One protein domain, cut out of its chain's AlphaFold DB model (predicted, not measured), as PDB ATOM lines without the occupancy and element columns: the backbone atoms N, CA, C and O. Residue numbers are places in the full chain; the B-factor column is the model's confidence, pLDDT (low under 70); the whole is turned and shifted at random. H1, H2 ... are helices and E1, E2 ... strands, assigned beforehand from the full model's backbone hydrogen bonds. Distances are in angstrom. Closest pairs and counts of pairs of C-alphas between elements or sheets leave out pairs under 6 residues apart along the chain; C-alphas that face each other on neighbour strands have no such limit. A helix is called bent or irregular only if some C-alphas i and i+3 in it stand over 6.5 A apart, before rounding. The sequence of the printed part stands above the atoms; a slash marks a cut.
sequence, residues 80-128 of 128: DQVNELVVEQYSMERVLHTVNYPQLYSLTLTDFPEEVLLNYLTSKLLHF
ATOM      1  N   ASP A  80      26.975 -10.851 -39.371       94.38
ATOM      2  CA  ASP A  80      27.976  -9.984 -38.763       94.38
ATOM      3  C   ASP A  80      28.481 -10.513 -37.418       94.38
ATOM      4  O   ASP A  80      29.483 -10.013 -36.930       94.38
ATOM      5  N   GLN A  81      27.816 -11.515 -36.843       95.12
ATOM      6  CA  GLN A  81      28.177 -12.184 -35.589       95.12
ATOM      7  C   GLN A  81      28.677 -13.618 -35.817       95.12
ATOM      8  O   GLN A  81      29.057 -14.305 -34.866       95.12
ATOM      9  N   VAL A  82      28.632 -14.110 -37.061       93.50
ATOM     10  CA  VAL A  82      29.107 -15.454 -37.402       93.50
ATOM     11  C   VAL A  82      30.626 -15.430 -37.496       93.50
ATOM     12  O   VAL A  82      31.197 -14.962 -38.480       93.50
ATOM     13  N   ASN A  83      31.260 -15.990 -36.472       95.62
ATOM     14  CA  ASN A  83      32.715 -16.070 -36.380       95.62
ATOM     15  C   ASN A  83      33.260 -17.451 -36.761       95.62
ATOM     16  O   ASN A  83      34.398 -17.584 -37.217       95.62
ATOM     17  N   GLU A  84      32.423 -18.473 -36.602       95.06
ATOM     18  CA  GLU A  84      32.718 -19.854 -36.952       95.06
ATOM     19  C   GLU A  84      31.555 -20.430 -37.749       95.06
ATOM     20  O   GLU A  84      30.386 -20.234 -37.401       95.06
ATOM     21  N   LEU A  85      31.877 -21.155 -38.815       92.12
ATOM     22  CA  LEU A  85      30.895 -21.795 -39.668       92.12
ATOM     23  C   LEU A  85      31.290 -23.253 -39.898       92.12
ATOM     24  O   LEU A  85      32.390 -23.544 -40.360       92.12
ATOM     25  N   VAL A  86      30.375 -24.169 -39.592       92.44
ATOM     26  CA  VAL A  86      30.504 -25.590 -39.920       92.44
ATOM     27  C   VAL A  86      29.502 -25.891 -41.025       92.44
ATOM     28  O   VAL A  86      28.307 -25.660 -40.844       92.44
ATOM     29  N   VAL A  87      29.979 -26.358 -42.176       89.50
ATOM     30  CA  VAL A  87      29.122 -26.680 -43.326       89.50
ATOM     31  C   VAL A  87      29.420 -28.066 -43.868       89.50
ATOM     32  O   VAL A  87      30.569 -28.492 -43.987       89.50
ATOM     33  N   GLU A  88      28.347 -28.757 -44.229       88.88
ATOM     34  CA  GLU A  88      28.388 -30.034 -44.938       88.88
ATOM     35  C   GLU A  88      28.471 -29.793 -46.451       88.88
ATOM     36  O   GLU A  88      27.972 -28.773 -46.952       88.88
ATOM     37  N   GLN A  89      29.047 -30.743 -47.196       85.00
ATOM     38  CA  GLN A  89      29.308 -30.615 -48.637       85.00
ATOM     39  C   GLN A  89      28.108 -30.112 -49.450       85.00
ATOM     40  O   GLN A  89      28.248 -29.193 -50.258       85.00
ATOM     41  N   TYR A  90      26.920 -30.676 -49.231       84.19
ATOM     42  CA  TYR A  90      25.723 -30.328 -50.007       84.19
ATOM     43  C   TYR A  90      25.161 -28.935 -49.671       84.19
ATOM     44  O   TYR A  90      24.382 -28.375 -50.445       84.19
ATOM     45  N   SER A  91      25.524 -28.378 -48.513       87.56
ATOM     46  CA  SER A  91      25.017 -27.095 -48.012       87.56
ATOM     47  C   SER A  91      25.969 -25.928 -48.278       87.56
ATOM     48  O   SER A  91      25.519 -24.785 -48.389       87.56
ATOM     49  N   MET A  92      27.265 -26.222 -48.428       87.75
ATOM     50  CA  MET A  92      28.353 -25.248 -48.456       87.75
ATOM     51  C   MET A  92      28.112 -24.105 -49.440       87.75
ATOM     52  O   MET A  92      28.106 -22.951 -49.024       87.75
ATOM     53  N   GLU A  93      27.881 -24.391 -50.729       85.94
ATOM     54  CA  GLU A  93      27.714 -23.323 -51.726       85.94
ATOM     55  C   GLU A  93      26.564 -22.387 -51.358       85.94
ATOM     56  O   GLU A  93      26.697 -21.169 -51.436       85.94
ATOM     57  N   ARG A  94      25.441 -22.936 -50.896       89.12
ATOM     58  CA  ARG A  94      24.274 -22.128 -50.537       89.12
ATOM     59  C   ARG A  94      24.572 -21.244 -49.338       89.12
ATOM     60  O   ARG A  94      24.270 -20.056 -49.389       89.12
ATOM     61  N   VAL A  95      25.182 -21.793 -48.291       90.12
ATOM     62  CA  VAL A  95      25.520 -21.040 -47.074       90.12
ATOM     63  C   VAL A  95      26.561 -19.959 -47.367       90.12
ATOM     64  O   VAL A  95      26.357 -18.807 -46.982       90.12
ATOM     65  N   LEU A  96      27.633 -20.295 -48.088       88.44
ATOM     66  CA  LEU A  96      28.723 -19.366 -48.396       88.44
ATOM     67  C   LEU A  96      28.310 -18.267 -49.385       88.44
ATOM     68  O   LEU A  96      28.780 -17.143 -49.264       88.44
ATOM     69  N   HIS A  97      27.402 -18.545 -50.326       88.38
ATOM     70  CA  HIS A  97      26.898 -17.533 -51.266       88.38
ATOM     71  C   HIS A  97      25.718 -16.708 -50.733       88.38
ATOM     72  O   HIS A  97      25.252 -15.801 -51.420       88.38
ATOM     73  N   THR A  98      25.204 -17.011 -49.538       89.12
ATOM     74  CA  THR A  98      24.038 -16.307 -48.987       89.12
ATOM     75  C   THR A  98      24.357 -14.853 -48.632       89.12
ATOM     76  O   THR A  98      23.578 -13.957 -48.949       89.12
ATOM     77  N   VAL A  99      25.484 -14.620 -47.962       89.94
ATOM     78  CA  VAL A  99      25.933 -13.315 -47.456       89.94
ATOM     79  C   VAL A  99      27.452 -13.317 -47.312       89.94
ATOM     80  O   VAL A  99      28.072 -14.375 -47.282       89.94
ATOM     81  N   ASN A 100      28.048 -12.129 -47.202       90.06
ATOM     82  CA  ASN A 100      29.443 -11.998 -46.797       90.06
ATOM     83  C   ASN A 100      29.534 -12.091 -45.267       90.06
ATOM     84  O   ASN A 100      28.735 -11.449 -44.593       90.06
ATOM     85  N   TYR A 101      30.489 -12.846 -44.728       91.44
ATOM     86  CA  TYR A 101      30.674 -13.050 -43.289       91.44
ATOM     87  C   TYR A 101      31.935 -12.309 -42.809       91.44
ATOM     88  O   TYR A 101      33.014 -12.895 -42.761       91.44
ATOM     89  N   PRO A 102      31.843 -11.011 -42.457       91.81
ATOM     90  CA  PRO A 102      33.018 -10.170 -42.226       91.81
ATOM     91  C   PRO A 102      33.824 -10.547 -40.975       91.81
ATOM     92  O   PRO A 102      34.974 -10.131 -40.858       91.81
ATOM     93  N   GLN A 103      33.231 -11.290 -40.036       94.50
ATOM     94  CA  GLN A 103      33.892 -11.732 -38.802       94.50
ATOM     95  C   GLN A 103      34.285 -13.218 -38.824       94.50
ATOM     96  O   GLN A 103      34.802 -13.730 -37.831       94.50
ATOM     97  N   LEU A 104      34.075 -13.911 -39.950       94.06
ATOM     98  CA  LEU A 104      34.366 -15.334 -40.069       94.06
ATOM     99  C   LEU A 104      35.877 -15.576 -40.018       94.06
ATOM    100  O   LEU A 104      36.601 -15.218 -40.945       94.06
ATOM    101  N   TYR A 105      36.347 -16.221 -38.952       93.00
ATOM    102  CA  TYR A 105      37.748 -16.628 -38.815       93.00
ATOM    103  C   TYR A 105      37.941 -18.145 -38.923       93.00
ATOM    104  O   TYR A 105      39.067 -18.596 -39.126       93.00
ATOM    105  N   SER A 106      36.871 -18.937 -38.784       93.56
ATOM    106  CA  SER A 106      36.926 -20.400 -38.855       93.56
ATOM    107  C   SER A 106      35.841 -20.959 -39.772       93.56
ATOM    108  O   SER A 106      34.652 -20.729 -39.555       93.56
ATOM    109  N   LEU A 107      36.251 -21.737 -40.775       90.25
ATOM    110  CA  LEU A 107      35.365 -22.498 -41.652       90.25
ATOM    111  C   LEU A 107      35.732 -23.979 -41.561       90.25
ATOM    112  O   LEU A 107      36.812 -24.384 -41.982       90.25
ATOM    113  N   THR A 108      34.820 -24.786 -41.025       90.75
ATOM    114  CA  THR A 108      34.968 -26.241 -40.948       90.75
ATOM    115  C   THR A 108      34.084 -26.902 -41.992       90.75
ATOM    116  O   THR A 108      32.876 -26.675 -42.046       90.75
ATOM    117  N   LEU A 109      34.702 -27.743 -42.815       88.06
ATOM    118  CA  LEU A 109      34.035 -28.516 -43.852       88.06
ATOM    119  C   LEU A 109      33.872 -29.957 -43.362       88.06
ATOM    120  O   LEU A 109      34.853 -30.606 -43.004       88.06
ATOM    121  N   THR A 110      32.633 -30.441 -43.319       89.00
ATOM    122  CA  THR A 110      32.276 -31.786 -42.832       89.00
ATOM    123  C   THR A 110      31.677 -32.627 -43.954       89.00
ATOM    124  O   THR A 110      31.095 -32.089 -44.898       89.00
ATOM    125  N   ASP A 111      31.879 -33.941 -43.883       84.94
ATOM    126  CA  ASP A 111      31.412 -34.906 -44.886       84.94
ATOM    127  C   ASP A 111      31.893 -34.611 -46.316       84.94
ATOM    128  O   ASP A 111      31.167 -34.793 -47.292       84.94
ATOM    129  N   PHE A 112      33.145 -34.157 -46.450       81.81
ATOM    130  CA  PHE A 112      33.788 -33.966 -47.748       81.81
ATOM    131  C   PHE A 112      34.625 -35.185 -48.138       81.81
ATOM    132  O   PHE A 112      35.592 -35.509 -47.443       81.81
ATOM    133  N   PRO A 113      34.349 -35.810 -49.294       81.69
ATOM    134  CA  PRO A 113      35.319 -36.667 -49.949       81.69
ATOM    135  C   PRO A 113      36.566 -35.839 -50.282       81.69
ATOM    136  O   PRO A 113      36.461 -34.750 -50.854       81.69
ATOM    137  N   GLU A 114      37.744 -36.359 -49.946       77.19
ATOM    138  CA  GLU A 114      39.032 -35.663 -50.089       77.19
ATOM    139  C   GLU A 114      39.264 -35.127 -51.516       77.19
ATOM    140  O   GLU A 114      39.696 -33.988 -51.707       77.19
ATOM    141  N   GLU A 115      38.860 -35.897 -52.530       77.38
ATOM    142  CA  GLU A 115      38.949 -35.520 -53.946       77.38
ATOM    143  C   GLU A 115      38.081 -34.300 -54.307       77.38
ATOM    144  O   GLU A 115      38.474 -33.458 -55.119       77.38
ATOM    145  N   VAL A 116      36.898 -34.171 -53.697       73.62
ATOM    146  CA  VAL A 116      35.992 -33.037 -53.936       73.62
ATOM    147  C   VAL A 116      36.524 -31.785 -53.252       73.62
ATOM    148  O   VAL A 116      36.483 -30.701 -53.837       73.62
ATOM    149  N   LEU A 117      37.054 -31.937 -52.038       74.38
ATOM    150  CA  LEU A 117      37.655 -30.842 -51.287       74.38
ATOM    151  C   LEU A 117      38.820 -30.224 -52.069       74.38
ATOM    152  O   LEU A 117      38.843 -29.011 -52.265       74.38
ATOM    153  N   LEU A 118      39.735 -31.046 -52.591       72.06
ATOM    154  CA  LEU A 118      40.878 -30.565 -53.372       72.06
ATOM    155  C   LEU A 118      40.441 -29.783 -54.617       72.06
ATOM    156  O   LEU A 118      40.960 -28.696 -54.881       72.06
ATOM    157  N   ASN A 119      39.457 -30.298 -55.354       72.12
ATOM    158  CA  ASN A 119      38.914 -29.629 -56.538       72.12
ATOM    159  C   ASN A 119      38.219 -28.306 -56.189       72.12
ATOM    160  O   ASN A 119      38.312 -27.334 -56.940       72.12
ATOM    161  N   TYR A 120      37.539 -28.233 -55.047       69.06
ATOM    162  CA  TYR A 120      36.869 -27.011 -54.608       69.06
ATOM    163  C   TYR A 120      37.866 -25.934 -54.157       69.06
ATOM    164  O   TYR A 120      37.793 -24.792 -54.618       69.06
ATOM    165  N   LEU A 121      38.842 -26.304 -53.316       71.00
ATOM    166  CA  LEU A 121      39.895 -25.401 -52.837       71.00
ATOM    167  C   LEU A 121      40.694 -24.799 -54.005       71.00
ATOM    168  O   LEU A 121      40.979 -23.605 -54.014       71.00
ATOM    169  N   THR A 122      41.015 -25.614 -55.013       70.94
ATOM    170  CA  THR A 122      41.810 -25.186 -56.177       70.94
ATOM    171  C   THR A 122      41.031 -24.345 -57.188       70.94
ATOM    172  O   THR A 122      41.640 -23.540 -57.889       70.94
ATOM    173  N   SER A 123      39.704 -24.490 -57.267       67.25
ATOM    174  CA  SER A 123      38.879 -23.794 -58.267       67.25
ATOM    175  C   SER A 123      38.177 -22.530 -57.765       67.25
ATOM    176  O   SER A 123      37.897 -21.651 -58.581       67.25
ATOM    177  N   LYS A 124      37.862 -22.417 -56.465       62.00
ATOM    178  CA  LYS A 124      36.941 -21.373 -55.966       62.00
ATOM    179  C   LYS A 124      37.427 -20.550 -54.774       62.00
ATOM    180  O   LYS A 124      36.905 -19.458 -54.567       62.00
ATOM    181  N   LEU A 125      38.429 -21.000 -54.018       54.81
ATOM    182  CA  LEU A 125      38.871 -20.296 -52.801       54.81
ATOM    183  C   LEU A 125      39.896 -19.174 -53.017       54.81
ATOM    184  O   LEU A 125      40.326 -18.549 -52.057       54.81
ATOM    185  N   LEU A 126      40.221 -18.837 -54.268       49.25
ATOM    186  CA  LEU A 126      41.028 -17.653 -54.604       49.25
ATOM    187  C   LEU A 126      40.228 -16.328 -54.602       49.25
ATOM    188  O   LEU A 126      40.784 -15.286 -54.952       49.25
ATOM    189  N   HIS A 127      38.937 -16.346 -54.244       45.69
ATOM    190  CA  HIS A 127      38.036 -15.185 -54.348       45.69
ATOM    191  C   HIS A 127      37.208 -14.861 -53.091       45.69
ATOM    192  O   HIS A 127      36.271 -14.068 -53.194       45.69
ATOM    193  N   PHE A 128      37.538 -15.437 -51.931       45.53
ATOM    194  CA  PHE A 128      36.937 -15.049 -50.646       45.53
ATOM    195  C   PHE A 128      37.782 -13.998 -49.925       45.53
ATOM    196  O   PHE A 128      39.029 -14.109 -49.985       45.53
TER     197      PHE A 128
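This is residues 80 to 128 of the 128 residues of the protein "Hypothetical protein" of Rotaria socialis (UniProt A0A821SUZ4). A ribbon of two parallel strands, E1 and E2 side by side, has the helix H1 over one face with its residues 89 to 96, nearer to E1 than to E2. The last helix, H2, follows E2 and makes an arm away from H1, its residues 118 to 127 standing free. The printed part has 49 residues, with two named helices and two named strands in the order E1, H1, E2, H2, and its class is mixed, helices and strands. The whole is compact, with a radius of gyration of the C-alphas of 10.9 A, and spans 32 by 21 by 17 A.

Strand E1 is residues 84 to 88, 13.6 A from first to last C-alpha, and begins with C-alpha 84 at (32.718, -19.854, -36.952). Strand E2 is residues 106 to 110, 12.9 A long in the same measure. Helix H1 is residues 89 to 98, 15.3 A long; it is irregular, with C-alphas 90 and 93 7.5 A apart. Helix H2 is residues 114 to 127, 20.9 A long, and ends with C-alpha 127 at (38.036, -15.185, -54.348); it is irregular too, with C-alphas 123 and 126 7.5 A apart.

E1 and E2 are parallel neighbours, with 18 degrees between their directions. C-alphas 86 and 108 face each other at 4.6 A. N 87 and O 108 are within hydrogen-bond range at 2.9 A, and so are N 108 and O 85 at 2.8 A. E1, H1 and E2 form a strand-helix-strand unit, two parallel neighbour strands with a helix between them along the chain, and its crossover is right-handed. H1 has 10 pairs of C-alphas within 10 A of E1 and 6 of E2. The closest C-alphas of E1 and H1 are those of Val 87 and Val 95, 7.7 A apart. The closest C-alphas of H1 and E2 are those of Gln 89 and Thr 110, 6.6 A apart. H2 is apart from both E1 and H1. Of the O i to N i+4 pairs, 4 of 6 are within hydrogen-bond range in H1 and 7 of 10 in H2.

The two C-alphas farthest apart are those of Asp 80 and Glu 115, 31.7 A. Without residues 118 to 127, the body of 39 residues spans 31 by 17 by 15 A. The printed part has no cut and ends at residue 128, the chain's last. The links E1 to H1 and E2 to H2 are tight, and H1 to E2, with 7 residues between them, is short. The mean pLDDT of the printed part is 82.4, and it is under 70 at residue 120 and residues 123 to 128.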